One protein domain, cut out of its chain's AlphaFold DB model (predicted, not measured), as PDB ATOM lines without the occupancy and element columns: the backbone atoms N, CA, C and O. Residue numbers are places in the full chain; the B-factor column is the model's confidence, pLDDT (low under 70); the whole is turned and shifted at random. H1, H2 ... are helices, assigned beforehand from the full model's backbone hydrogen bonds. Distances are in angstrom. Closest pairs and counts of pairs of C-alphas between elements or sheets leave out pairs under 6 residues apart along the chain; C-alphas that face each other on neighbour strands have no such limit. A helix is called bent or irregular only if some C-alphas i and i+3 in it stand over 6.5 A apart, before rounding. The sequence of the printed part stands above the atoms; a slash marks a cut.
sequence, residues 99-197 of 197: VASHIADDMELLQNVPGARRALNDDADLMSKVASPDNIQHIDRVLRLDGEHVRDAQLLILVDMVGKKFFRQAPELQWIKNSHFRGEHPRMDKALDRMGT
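AT A GLANCE: This is residues 99 to 197 of the 197 residues of an uncharacterized protein of Corynebacterium glaucum (UniProt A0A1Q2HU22). Two layers of three helices pack side by side, H1, H3 and H5 running one way and H2, H4 and H6 the other. H1 to H4 make an up-and-down bundle, each running against the one before, and the hairpin of H5 and H6 adds to its H3 and H4 side, with H5 only loosely beside H3. The printed part has 99 residues with six named helices in the order H1 to H6 and no named strand; the class is all helix. It is compact, with a radius of gyration of the C-alphas of 12.3 A and spans of 35 by 30 by 18 A.

IN THESE COORDINATES: H1, residues 100 to 110, begins at C-alpha 100 (45.065, -27.742, 24.417). H2 is residues 117 to 130, 20.1 A long; H3, 133 to 144, 17.4 A; H4, 151 to 163, 18.4 A. H5 is residues 171 to 178. H6, residues 186 to 194, ends at C-alpha 194 (23.452, -37.299, 21.902).

HOW THE PARTS SIT: H1 and H2, a hairpin, touch at C-alphas 107 and 120, 6.0 A apart, the closest pair. H1 touches H3, closest C-alphas 104 and 142, 5.7 A. H2 touches H4, closest C-alphas 121 and 153, 4.8 A. H4 touches H6 at a steep tilt of 40 degrees, closest C-alphas 159 and 191, 5.8 A. H5 and H6, a hairpin, only just touch, with 3 pairs of C-alphas within 8 A, the closest 177 and 192 at 5.4 A. H3 and H5 are close but not clearly touching. H1 and H4 are apart. H3 and H5 are irregular: C-alphas 134 and 137 are 8.1 A apart, 172 and 175 7.2 A. Every O i to N i+4 pair is within hydrogen-bond range in H1, H2, H4 and H6, 6 of 8 in H3 and 0 of 4 in H5, where 4 of 5 O i to N i+3 pairs are.

THE WHOLE: The C-alphas of Pro 114 and Thr 197, the two farthest apart, are 36.5 A apart. The printed part has no cut. The link from H2 to H3 is tight and the others are short. The mean pLDDT of the printed part is 91.8, and no printed residue is under 70.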
ATOM      1  N   VAL A  99      46.684 -24.106  23.000       95.31
ATOM      2  CA  VAL A  99      46.788 -24.303  24.461       95.31
ATOM      3  C   VAL A  99      46.270 -25.659  24.934       95.31
ATOM      4  O   VAL A  99      46.423 -26.002  26.105       95.31
ATOM      5  N   ALA A 100      45.669 -26.459  24.048       95.75
ATOM      6  CA  ALA A 100      45.065 -27.742  24.417       95.75
ATOM      7  C   ALA A 100      46.087 -28.717  25.032       95.75
ATOM      8  O   ALA A 100      45.763 -29.441  25.974       95.75
ATOM      9  N   SER A 101      47.333 -28.698  24.548       96.38
ATOM     10  CA  SER A 101      48.428 -29.490  25.116       96.38
ATOM     11  C   SER A 101      48.735 -29.087  26.563       96.38
ATOM     12  O   SER A 101      48.803 -29.948  27.437       96.38
ATOM     13  N   HIS A 102      48.823 -27.783  26.835       95.12
ATOM     14  CA  HIS A 102      49.095 -27.228  28.162       95.12
ATOM     15  C   HIS A 102      47.968 -27.491  29.160       95.12
ATOM     16  O   HIS A 102      48.242 -27.802  30.317       95.12
ATOM     17  N   ILE A 103      46.714 -27.414  28.708       94.94
ATOM     18  CA  ILE A 103      45.553 -27.762  29.530       94.94
ATOM     19  C   ILE A 103      45.601 -29.252  29.897       94.94
ATOM     20  O   ILE A 103      45.451 -29.607  31.064       94.94
ATOM     21  N   ALA A 104      45.864 -30.128  28.922       96.50
ATOM     22  CA  ALA A 104      45.966 -31.564  29.172       96.50
ATOM     23  C   ALA A 104      47.113 -31.912  30.139       96.50
ATOM     24  O   ALA A 104      46.924 -32.752  31.021       96.50
ATOM     25  N   ASP A 105      48.270 -31.257  30.004       95.31
ATOM     26  CA  ASP A 105      49.410 -31.430  30.912       95.31
ATOM     27  C   ASP A 105      49.059 -31.062  32.360       95.31
ATOM     28  O   ASP A 105      49.414 -31.798  33.285       95.31
ATOM     29  N   ASP A 106      48.362 -29.941  32.578       92.62
ATOM     30  CA  ASP A 106      48.020 -29.508  33.936       92.62
ATOM     31  C   ASP A 106      46.911 -30.374  34.547       92.62
ATOM     32  O   ASP A 106      47.007 -30.757  35.714       92.62
ATOM     33  N   MET A 107      45.919 -30.796  33.756       94.94
ATOM     34  CA  MET A 107      44.895 -31.735  34.223       94.94
ATOM     35  C   MET A 107      45.489 -33.093  34.615       94.94
ATOM     36  O   MET A 107      45.114 -33.639  35.653       94.94
ATOM     37  N   GLU A 108      46.437 -33.628  33.840       95.69
ATOM     38  CA  GLU A 108      47.126 -34.879  34.182       95.69
ATOM     39  C   GLU A 108      47.941 -34.745  35.473       95.69
ATOM     40  O   GLU A 108      47.942 -35.659  36.301       95.69
ATOM     41  N   LEU A 109      48.593 -33.599  35.682       92.94
ATOM     42  CA  LEU A 109      49.335 -33.322  36.908       92.94
ATOM     43  C   LEU A 109      48.409 -33.206  38.132       92.94
ATOM     44  O   LEU A 109      48.757 -33.666  39.221       92.94
ATOM     45  N   LEU A 110      47.241 -32.584  37.966       91.69
ATOM     46  CA  LEU A 110      46.337 -32.224  39.058       91.69
ATOM     47  C   LEU A 110      45.297 -33.300  39.410       91.69
ATOM     48  O   LEU A 110      44.703 -33.223  40.486       91.69
ATOM     49  N   GLN A 111      45.086 -34.309  38.559       94.06
ATOM     50  CA  GLN A 111      43.992 -35.291  38.680       94.06
ATOM     51  C   GLN A 111      43.910 -36.042  40.026       94.06
ATOM     52  O   GLN A 111      42.834 -36.511  40.393       94.06
ATOM     53  N   ASN A 112      45.024 -36.140  40.763       91.62
ATOM     54  CA  ASN A 112      45.127 -36.832  42.056       91.62
ATOM     55  C   ASN A 112      45.509 -35.902  43.217       91.62
ATOM     56  O   ASN A 112      45.842 -36.379  44.300       91.62
ATOM     57  N   VAL A 113      45.513 -34.581  43.008       88.56
ATOM     58  CA  VAL A 113      45.915 -33.630  44.049       88.56
ATOM     59  C   VAL A 113      44.681 -33.137  44.816       88.56
ATOM     60  O   VAL A 113      43.816 -32.483  44.219       88.56
ATOM     61  N   PRO A 114      44.584 -33.380  46.136       86.56
ATOM     62  CA  PRO A 114      43.484 -32.868  46.942       86.56
ATOM     63  C   PRO A 114      43.354 -31.346  46.811       86.56
ATOM     64  O   PRO A 114      44.348 -30.624  46.772       86.56
ATOM     65  N   GLY A 115      42.118 -30.852  46.719       83.88
ATOM     66  CA  GLY A 115      41.841 -29.418  46.563       83.88
ATOM     67  C   GLY A 115      41.955 -28.876  45.130       83.88
ATOM     68  O   GLY A 115      41.511 -27.755  44.886       83.88
ATOM     69  N   ALA A 116      42.425 -29.666  44.156       86.50
ATOM     70  CA  ALA A 116      42.579 -29.221  42.764       86.50
ATOM     71  C   ALA A 116      41.265 -29.065  41.980       86.50
ATOM     72  O   ALA A 116      41.282 -28.584  40.850       86.50
ATOM     73  N   ARG A 117      40.115 -29.444  42.560       87.31
ATOM     74  CA  ARG A 117      38.810 -29.478  41.873       87.31
ATOM     75  C   ARG A 117      38.480 -28.183  41.127       87.31
ATOM     76  O   ARG A 117      37.938 -28.232  40.032       87.31
ATOM     77  N   ARG A 118      38.792 -27.023  41.715       85.38
ATOM     78  CA  ARG A 118      38.528 -25.728  41.074       85.38
ATOM     79  C   ARG A 118      39.391 -25.525  39.827       85.38
ATOM     80  O   ARG A 118      38.833 -25.243  38.779       85.38
ATOM     81  N   ALA A 119      40.705 -25.727  39.938       86.88
ATOM     82  CA  ALA A 119      41.623 -25.607  38.807       86.88
ATOM     83  C   ALA A 119      41.260 -26.580  37.676       86.88
ATOM     84  O   ALA A 119      41.179 -26.169  36.527       86.88
ATOM     85  N   LEU A 120      40.934 -27.833  38.014       92.31
ATOM     86  CA  LEU A 120      40.488 -28.835  37.042       92.31
ATOM     87  C   LEU A 120      39.203 -28.417  36.310       92.31
ATOM     88  O   LEU A 120      39.089 -28.634  35.108       92.31
ATOM     89  N   ASN A 121      38.242 -27.811  37.011       91.81
ATOM     90  CA  ASN A 121      37.015 -27.312  36.387       91.81
ATOM     91  C   ASN A 121      37.266 -26.078  35.505       91.81
ATOM     92  O   ASN A 121      36.666 -25.972  34.438       91.81
ATOM     93  N   ASP A 122      38.146 -25.169  35.933       89.31
ATOM     94  CA  ASP A 122      38.539 -24.000  35.140       89.31
ATOM     95  C   ASP A 122      39.269 -24.443  33.853       89.31
ATOM     96  O   ASP A 122      38.990 -23.928  32.771       89.31
ATOM     97  N   ASP A 123      40.145 -25.444  33.953       93.56
ATOM     98  CA  ASP A 123      40.855 -26.048  32.819       93.56
ATOM     99  C   ASP A 123      39.911 -26.833  31.891       93.56
ATOM    100  O   ASP A 123      40.045 -26.765  30.670       93.56
ATOM    101  N   ALA A 124      38.906 -27.523  32.436       95.06
ATOM    102  CA  ALA A 124      37.868 -28.182  31.646       95.06
ATOM    103  C   ALA A 124      37.035 -27.201  30.813       95.06
ATOM    104  O   ALA A 124      36.748 -27.475  29.643       95.06
ATOM    105  N   ASP A 125      36.659 -26.059  31.389       93.44
ATOM    106  CA  ASP A 125      35.960 -25.009  30.651       93.44
ATOM    107  C   ASP A 125      36.844 -24.442  29.521       93.44
ATOM    108  O   ASP A 125      36.377 -24.311  28.385       93.44
ATOM    109  N   LEU A 126      38.135 -24.203  29.785       94.31
ATOM    110  CA  LEU A 126      39.085 -23.790  28.748       94.31
ATOM    111  C   LEU A 126      39.188 -24.828  27.627       94.31
ATOM    112  O   LEU A 126      39.040 -24.469  26.457       94.31
ATOM    113  N   MET A 127      39.375 -26.107  27.974       96.31
ATOM    114  CA  MET A 127      39.458 -27.210  27.010       96.31
ATOM    115  C   MET A 127      38.223 -27.240  26.108       96.31
ATOM    116  O   MET A 127      38.345 -27.326  24.888       96.31
ATOM    117  N   SER A 128      37.022 -27.110  26.684       94.88
ATOM    118  CA  SER A 128      35.774 -27.143  25.914       94.88
ATOM    119  C   SER A 128      35.670 -25.984  24.917       94.88
ATOM    120  O   SER A 128      34.993 -26.113  23.890       94.88
ATOM    121  N   LYS A 129      36.292 -24.833  25.208       94.38
ATOM    122  CA  LYS A 129      36.260 -23.619  24.375       94.38
ATOM    123  C   LYS A 129      37.293 -23.614  23.255       94.38
ATOM    124  O   LYS A 129      36.995 -23.035  22.216       94.38
ATOM    125  N   VAL A 130      38.432 -24.275  23.443       94.69
ATOM    126  CA  VAL A 130      39.487 -24.396  22.417       94.69
ATOM    127  C   VAL A 130      39.437 -25.721  21.651       94.69
ATOM    128  O   VAL A 130      40.246 -25.947  20.757       94.69
ATOM    129  N   ALA A 131      38.505 -26.616  21.994       94.00
ATOM    130  CA  ALA A 131      38.339 -27.903  21.332       94.00
ATOM    131  C   ALA A 131      38.145 -27.742  19.814       94.00
ATOM    132  O   ALA A 131      37.165 -27.145  19.354       94.00
ATOM    133  N   SER A 132      39.044 -28.340  19.038       92.81
ATOM    134  CA  SER A 132      39.014 -28.365  17.577       92.81
ATOM    135  C   SER A 132      39.412 -29.754  17.058       92.81
ATOM    136  O   SER A 132      39.992 -30.552  17.799       92.81
ATOM    137  N   PRO A 133      39.108 -30.088  15.792       91.75
ATOM    138  CA  PRO A 133      39.592 -31.328  15.191       91.75
ATOM    139  C   PRO A 133      41.120 -31.493  15.253       91.75
ATOM    140  O   PRO A 133      41.609 -32.610  15.393       91.75
ATOM    141  N   ASP A 134      41.869 -30.388  15.233       92.50
ATOM    142  CA  ASP A 134      43.338 -30.395  15.226       92.50
ATOM    143  C   ASP A 134      43.957 -30.760  16.588       92.50
ATOM    144  O   ASP A 134      45.148 -31.070  16.677       92.50
ATOM    145  N   ASN A 135      43.162 -30.735  17.665       94.19
ATOM    146  CA  ASN A 135      43.625 -31.024  19.022       94.19
ATOM    147  C   ASN A 135      42.905 -32.198  19.705       94.19
ATOM    148  O   ASN A 135      43.018 -32.365  20.926       94.19
ATOM    149  N   ILE A 136      42.233 -33.063  18.931       95.50
ATOM    150  CA  ILE A 136      41.493 -34.222  19.461       95.50
ATOM    151  C   ILE A 136      42.371 -35.124  20.334       95.50
ATOM    152  O   ILE A 136      41.899 -35.612  21.360       95.50
ATOM    153  N   GLN A 137      43.654 -35.298  20.012       96.62
ATOM    154  CA  GLN A 137      44.580 -36.093  20.823       96.62
ATOM    155  C   GLN A 137      44.683 -35.607  22.278       96.62
ATOM    156  O   GLN A 137      44.826 -36.417  23.195       96.62
ATOM    157  N   HIS A 138      44.589 -34.295  22.515       97.19
ATOM    158  CA  HIS A 138      44.669 -33.720  23.859       97.19
ATOM    159  C   HIS A 138      43.347 -33.882  24.611       97.19
ATOM    160  O   HIS A 138      43.354 -34.180  25.805       97.19
ATOM    161  N   ILE A 139      42.223 -33.785  23.901       96.56
ATOM    162  CA  ILE A 139      40.899 -34.088  24.450       96.56
ATOM    163  C   ILE A 139      40.808 -35.571  24.834       96.56
ATOM    164  O   ILE A 139      40.391 -35.889  25.947       96.56
ATOM    165  N   ASP A 140      41.226 -36.484  23.950       97.00
ATOM    166  CA  ASP A 140      41.239 -37.929  24.217       97.00
ATOM    167  C   ASP A 140      42.095 -38.246  25.448       97.00
ATOM    168  O   ASP A 140      41.639 -38.952  26.347       97.00
ATOM    169  N   ARG A 141      43.295 -37.650  25.544       96.94
ATOM    170  CA  ARG A 141      44.174 -37.775  26.716       96.94
ATOM    171  C   ARG A 141      43.458 -37.375  28.006       96.94
ATOM    172  O   ARG A 141      43.464 -38.157  28.952       96.94
ATOM    173  N   VAL A 142      42.797 -36.213  28.038       97.06
ATOM    174  CA  VAL A 142      42.065 -35.740  29.229       97.06
ATOM    175  C   VAL A 142      40.900 -36.660  29.590       97.06
ATOM    176  O   VAL A 142      40.697 -36.974  30.763       97.06
ATOM    177  N   LEU A 143      40.133 -37.134  28.609       96.19
ATOM    178  CA  LEU A 143      38.974 -38.003  28.847       96.19
ATOM    179  C   LEU A 143      39.358 -39.430  29.268       96.19
ATOM    180  O   LEU A 143      38.518 -40.161  29.793       96.19
ATOM    181  N   ARG A 144      40.619 -39.828  29.070       96.19
ATOM    182  CA  ARG A 144      41.171 -41.104  29.549       96.19
ATOM    183  C   ARG A 144      41.745 -41.049  30.958       96.19
ATOM    184  O   ARG A 144      42.016 -42.114  31.505       96.19
ATOM    185  N   LEU A 145      41.922 -39.859  31.532       96.19
ATOM    186  CA  LEU A 145      42.419 -39.717  32.899       96.19
ATOM    187  C   LEU A 145      41.524 -40.489  33.882       96.19
ATOM    188  O   LEU A 145      40.292 -40.513  33.757       96.19
ATOM    189  N   ASP A 146      42.157 -41.140  34.849       94.06
ATOM    190  CA  ASP A 146      41.520 -42.020  35.828       94.06
ATOM    191  C   ASP A 146      41.629 -41.504  37.267       94.06
ATOM    192  O   ASP A 146      41.119 -42.152  38.183       94.06
ATOM    193  N   GLY A 147      42.232 -40.328  37.458       90.19
ATOM    194  CA  GLY A 147      42.414 -39.730  38.773       90.19
ATOM    195  C   GLY A 147      41.117 -39.420  39.522       90.19
ATOM    196  O   GLY A 147      40.064 -39.143  38.942       90.19
ATOM    197  N   GLU A 148      41.205 -39.428  40.850       86.88
ATOM    198  CA  GLU A 148      40.049 -39.306  41.749       86.88
ATOM    199  C   GLU A 148      39.289 -37.981  41.572       86.88
ATOM    200  O   GLU A 148      38.068 -37.923  41.729       86.88
ATOM    201  N   HIS A 149      39.992 -36.900  41.230       88.75
ATOM    202  CA  HIS A 149      39.432 -35.546  41.248       88.75
ATOM    203  C   HIS A 149      39.050 -35.003  39.866       88.75
ATOM    204  O   HIS A 149      38.503 -33.903  39.780       88.75
ATOM    205  N   VAL A 150      39.302 -35.750  38.784       92.31
ATOM    206  CA  VAL A 150      39.118 -35.264  37.402       92.31
ATOM    207  C   VAL A 150      37.723 -35.535  36.827       92.31
ATOM    208  O   VAL A 150      37.359 -34.977  35.794       92.31
ATOM    209  N   ARG A 151      36.905 -36.351  37.503       89.88
ATOM    210  CA  ARG A 151      35.591 -36.798  37.003       89.88
ATOM    211  C   ARG A 151      34.626 -35.653  36.700       89.88
ATOM    212  O   ARG A 151      34.051 -35.603  35.616       89.88
ATOM    213  N   ASP A 152      34.491 -34.699  37.622       89.56
ATOM    214  CA  ASP A 152      33.629 -33.525  37.424       89.56
ATOM    215  C   ASP A 152      34.080 -32.685  36.220       89.56
ATOM    216  O   ASP A 152      33.256 -32.235  35.424       89.56
ATOM    217  N   ALA A 153      35.393 -32.519  36.062       93.38
ATOM    218  CA  ALA A 153      35.995 -31.770  34.968       93.38
ATOM    219  C   ALA A 153      35.756 -32.465  33.614       93.38
ATOM    220  O   ALA A 153      35.320 -31.829  32.654       93.38
ATOM    221  N   GLN A 154      35.936 -33.790  33.543       94.88
ATOM    222  CA  GLN A 154      35.603 -34.587  32.354       94.88
ATOM    223  C   GLN A 154      34.116 -34.474  31.990       94.88
ATOM    224  O   GLN A 154      33.774 -34.349  30.814       94.88
ATOM    225  N   LEU A 155      33.224 -34.454  32.985       91.44
ATOM    226  CA  LEU A 155      31.794 -34.259  32.753       91.44
ATOM    227  C   LEU A 155      31.474 -32.885  32.158       91.44
ATOM    228  O   LEU A 155      30.653 -32.813  31.239       91.44
ATOM    229  N   LEU A 156      32.114 -31.817  32.636       92.12
ATOM    230  CA  LEU A 156      31.955 -30.477  32.062       92.12
ATOM    231  C   LEU A 156      32.366 -30.454  30.584       92.12
ATOM    232  O   LEU A 156      31.581 -30.016  29.742       92.12
ATOM    233  N   ILE A 157      33.534 -31.023  30.263       94.81
ATOM    234  CA  ILE A 157      34.033 -31.149  28.884       94.81
ATOM    235  C   ILE A 157      33.003 -31.871  28.007       94.81
ATOM    236  O   ILE A 157      32.600 -31.359  26.961       94.81
ATOM    237  N   LEU A 158      32.533 -33.044  28.442       94.12
ATOM    238  CA  LEU A 158      31.605 -33.871  27.669       94.12
ATOM    239  C   LEU A 158      30.279 -33.156  27.394       94.12
ATOM    240  O   LEU A 158      29.811 -33.145  26.252       94.12
ATOM    241  N   VAL A 159      29.674 -32.544  28.414       92.00
ATOM    242  CA  VAL A 159      28.388 -31.846  28.272       92.00
ATOM    243  C   VAL A 159      28.508 -30.664  27.309       92.00
ATOM    244  O   VAL A 159      27.680 -30.537  26.399       92.00
ATOM    245  N   ASP A 160      29.548 -29.845  27.458       93.00
ATOM    246  CA  ASP A 160      29.769 -28.678  26.604       93.00
ATOM    247  C   ASP A 160      30.038 -29.077  25.152       93.00
ATOM    248  O   ASP A 160      29.436 -28.532  24.222       93.00
ATOM    249  N   MET A 161      30.905 -30.065  24.936       93.81
ATOM    250  CA  MET A 161      31.291 -30.507  23.598       93.81
ATOM    251  C   MET A 161      30.144 -31.214  22.864       93.81
ATOM    252  O   MET A 161      30.003 -31.057  21.645       93.81
ATOM    253  N   VAL A 162      29.264 -31.927  23.579       93.00
ATOM    254  CA  VAL A 162      27.996 -32.426  23.014       93.00
ATOM    255  C   VAL A 162      27.096 -31.262  22.611       93.00
ATOM    256  O   VAL A 162      26.568 -31.263  21.497       93.00
ATOM    257  N   GLY A 163      26.945 -30.251  23.471       90.56
ATOM    258  CA  GLY A 163      26.164 -29.048  23.168       90.56
ATOM    259  C   GLY A 163      26.647 -28.329  21.904       90.56
ATOM    260  O   GLY A 163      25.834 -27.918  21.075       90.56
ATOM    261  N   LYS A 164      27.969 -28.270  21.707       91.31
ATOM    262  CA  LYS A 164      28.634 -27.697  20.522       91.31
ATOM    263  C   LYS A 164      28.674 -28.637  19.312       91.31
ATOM    264  O   LYS A 164      29.208 -28.263  18.274       91.31
ATOM    265  N   LYS A 165      28.107 -29.847  19.413       92.81
ATOM    266  CA  LYS A 165      28.099 -30.872  18.350       92.81
ATOM    267  C   LYS A 165      29.503 -31.308  17.899       92.81
ATOM    268  O   LYS A 165      29.649 -31.848  16.801       92.81
ATOM    269  N   PHE A 166      30.517 -31.130  18.747       93.69
ATOM    270  CA  PHE A 166      31.918 -31.429  18.440       93.69
ATOM    271  C   PHE A 166      32.118 -32.887  18.009       93.69
ATOM    272  O   PHE A 166      32.730 -33.167  16.986       93.69
ATOM    273  N   PHE A 167      31.507 -33.828  18.736       93.06
ATOM    274  CA  PHE A 167      31.678 -35.269  18.513       93.06
ATOM    275  C   PHE A 167      31.203 -35.779  17.145       93.06
ATOM    276  O   PHE A 167      31.478 -36.926  16.801       93.06
ATOM    277  N   ARG A 168      30.501 -34.961  16.349       91.62
ATOM    278  CA  ARG A 168      30.190 -35.289  14.946       91.62
ATOM    279  C   ARG A 168      31.435 -35.277  14.057       91.62
ATOM    280  O   ARG A 168      31.433 -35.918  13.015       91.62
ATOM    281  N   GLN A 169      32.463 -34.543  14.472       91.25
ATOM    282  CA  GLN A 169      33.722 -34.347  13.755       91.25
ATOM    283  C   GLN A 169      34.878 -35.149  14.375       91.25
ATOM    284  O   GLN A 169      35.980 -35.103  13.852       91.25
ATOM    285  N   ALA A 170      34.619 -35.892  15.460       93.06
ATOM    286  CA  ALA A 170      35.615 -36.664  16.203       93.06
ATOM    287  C   ALA A 170      35.185 -38.145  16.339       93.06
ATOM    288  O   ALA A 170      34.786 -38.581  17.429       93.06
ATOM    289  N   PRO A 171      35.154 -38.926  15.239       90.62
ATOM    290  CA  PRO A 171      34.781 -40.345  15.264       90.62
ATOM    291  C   PRO A 171      35.680 -41.206  16.167       90.62
ATOM    292  O   PRO A 171      35.220 -42.198  16.734       90.62
ATOM    293  N   GLU A 172      36.935 -40.821  16.357       91.56
ATOM    294  CA  GLU A 172      37.879 -41.467  17.265       91.56
ATOM    295  C   GLU A 172      37.422 -41.411  18.726       91.56
ATOM    296  O   GLU A 172      37.751 -42.309  19.490       91.56
ATOM    297  N   LEU A 173      36.590 -40.435  19.103       94.88
ATOM    298  CA  LEU A 173      36.061 -40.287  20.462       94.88
ATOM    299  C   LEU A 173      34.762 -41.079  20.701       94.88
ATOM    300  O   LEU A 173      34.170 -41.002  21.776       94.88
ATOM    301  N   GLN A 174      34.286 -41.880  19.739       91.19
ATOM    302  CA  GLN A 174      33.043 -42.648  19.919       91.19
ATOM    303  C   GLN A 174      33.147 -43.738  20.999       91.19
ATOM    304  O   GLN A 174      32.113 -44.190  21.500       91.19
ATOM    305  N   TRP A 175      34.361 -44.121  21.418       93.94
ATOM    306  CA  TRP A 175      34.579 -45.066  22.522       93.94
ATOM    307  C   TRP A 175      33.939 -44.598  23.840       93.94
ATOM    308  O   TRP A 175      33.504 -45.428  24.639       93.94
ATOM    309  N   ILE A 176      33.812 -43.280  24.041       94.44
ATOM    310  CA  ILE A 176      33.280 -42.660  25.264       94.44
ATOM    311  C   ILE A 176      31.861 -43.163  25.573       94.44
ATOM    312  O   ILE A 176      31.524 -43.374  26.739       94.44
ATOM    313  N   LYS A 177      31.042 -43.448  24.550       92.06
ATOM    314  CA  LYS A 177      29.657 -43.935  24.716       92.06
ATOM    315  C   LYS A 177      29.541 -45.201  25.565       92.06
ATOM    316  O   LYS A 177      28.506 -45.390  26.209       92.06
ATOM    317  N   ASN A 178      30.582 -46.034  25.540       91.19
ATOM    318  CA  ASN A 178      30.665 -47.328  26.218       91.19
ATOM    319  C   ASN A 178      31.751 -47.341  27.308       91.19
ATOM    320  O   ASN A 178      32.229 -48.405  27.695       91.19
ATOM    321  N   SER A 179      32.194 -46.165  27.748       91.25
ATOM    322  CA  SER A 179      33.262 -46.014  28.735       91.25
ATOM    323  C   SER A 179      32.732 -45.954  30.169       91.25
ATOM    324  O   SER A 179      31.529 -46.064  30.406       91.25
ATOM    325  N   HIS A 180      33.642 -45.728  31.121       89.00
ATOM    326  CA  HIS A 180      33.332 -45.582  32.542       89.00
ATOM    327  C   HIS A 180      32.319 -44.464  32.840       89.00
ATOM    328  O   HIS A 180      31.614 -44.574  33.828       89.00
ATOM    329  N   PHE A 181      32.166 -43.457  31.969       91.12
ATOM    330  CA  PHE A 181      31.175 -42.385  32.139       91.12
ATOM    331  C   PHE A 181      29.717 -42.868  32.075       91.12
ATOM    332  O   PHE A 181      28.805 -42.193  32.560       91.12
ATOM    333  N   ARG A 182      29.460 -44.012  31.430       92.12
ATOM    334  CA  ARG A 182      28.106 -44.538  31.256       92.12
ATOM    335  C   ARG A 182      27.554 -45.032  32.593       92.12
ATOM    336  O   ARG A 182      28.167 -45.864  33.251       92.12
ATOM    337  N   GLY A 183      26.361 -44.571  32.959       87.75
ATOM    338  CA  GLY A 183      25.690 -44.955  34.202       87.75
ATOM    339  C   GLY A 183      26.178 -44.213  35.449       87.75
ATOM    340  O   GLY A 183      25.604 -44.422  36.516       87.75
ATOM    341  N   GLU A 184      27.171 -43.319  35.344       84.56
ATOM    342  CA  GLU A 184      27.608 -42.508  36.490       84.56
ATOM    343  C   GLU A 184      26.552 -41.473  36.899       84.56
ATOM    344  O   GLU A 184      26.344 -41.221  38.087       84.56
ATOM    345  N   HIS A 185      25.867 -40.856  35.928       83.75
ATOM    346  CA  HIS A 185      24.866 -39.826  36.205       83.75
ATOM    347  C   HIS A 185      23.850 -39.662  35.054       83.75
ATOM    348  O   HIS A 185      24.255 -39.610  33.892       83.75
ATOM    349  N   PRO A 186      22.545 -39.426  35.315       86.94
ATOM    350  CA  PRO A 186      21.536 -39.299  34.250       86.94
ATOM    351  C   PRO A 186      21.806 -38.186  33.224       86.94
ATOM    352  O   PRO A 186      21.461 -38.306  32.048       86.94
ATOM    353  N   ARG A 187      22.423 -37.072  33.650       83.94
ATOM    354  CA  ARG A 187      22.845 -36.013  32.708       83.94
ATOM    355  C   ARG A 187      23.964 -36.487  31.781       83.94
ATOM    356  O   ARG A 187      23.975 -36.059  30.631       83.94
ATOM    357  N   MET A 188      24.855 -37.348  32.275       86.62
ATOM    358  CA  MET A 188      25.927 -37.928  31.475       86.62
ATOM    359  C   MET A 188      25.340 -38.854  30.421       86.62
ATOM    360  O   MET A 188      25.580 -38.645  29.241       86.62
ATOM    361  N   ASP A 189      24.474 -39.787  30.818       91.25
ATOM    362  CA  ASP A 189      23.846 -40.717  29.876       91.25
ATOM    363  C   ASP A 189      23.140 -39.977  28.738       91.25
ATOM    364  O   ASP A 189      23.354 -40.270  27.563       91.25
ATOM    365  N   LYS A 190      22.397 -38.917  29.076       89.25
ATOM    366  CA  LYS A 190      21.746 -38.053  28.088       89.25
ATOM    367  C   LYS A 190      22.736 -37.337  27.160       89.25
ATOM    368  O   LYS A 190      22.403 -37.108  25.997       89.25
ATOM    369  N   ALA A 191      23.903 -36.926  27.656       89.44
ATOM    370  CA  ALA A 191      24.949 -36.331  26.827       89.44
ATOM    371  C   ALA A 191      25.559 -37.385  25.890       89.44
ATOM    372  O   ALA A 191      25.634 -37.155  24.683       89.44
ATOM    373  N   LEU A 192      25.891 -38.566  26.417       92.19
ATOM    374  CA  LEU A 192      26.448 -39.688  25.659       92.19
ATOM    375  C   LEU A 192      25.499 -40.178  24.554       92.19
ATOM    376  O   LEU A 192      25.939 -40.453  23.438       92.19
ATOM    377  N   ASP A 193      24.194 -40.229  24.817       91.25
ATOM    378  CA  ASP A 193      23.179 -40.625  23.827       91.25
ATOM    379  C   ASP A 193      23.078 -39.634  22.661       91.25
ATOM    380  O   ASP A 193      22.709 -40.003  21.547       91.25
ATOM    381  N   ARG A 194      23.435 -38.371  22.905       88.81
ATOM    382  CA  ARG A 194      23.452 -37.299  21.902       88.81
ATOM    383  C   ARG A 194      24.792 -37.171  21.183       88.81
ATOM    384  O   ARG A 194      24.893 -36.412  20.217       88.81
ATOM    385  N   MET A 195      25.830 -37.888  21.617       88.75
ATOM    386  CA  MET A 195      27.123 -37.865  20.936       88.75
ATOM    387  C   MET A 195      26.968 -38.377  19.497       88.75
ATOM    388  O   MET A 195      26.521 -39.499  19.262       88.75
ATOM    389  N   GLY A 196      27.361 -37.563  18.519       73.62
ATOM    390  CA  GLY A 196      27.287 -37.910  17.096       73.62
ATOM    391  C   GLY A 196      25.907 -37.741  16.442       73.62
ATOM    392  O   GLY A 196      25.800 -37.981  15.244       73.62
ATOM    393  N   THR A 197      24.879 -37.301  17.183       74.12
ATOM    394  CA  THR A 197      23.580 -36.865  16.620       74.12
ATOM    395  C   THR A 197      23.570 -35.379  16.342       74.12
ATOM    396  O   THR A 197      22.941 -34.939  15.356       74.12
TER     397      THR A 197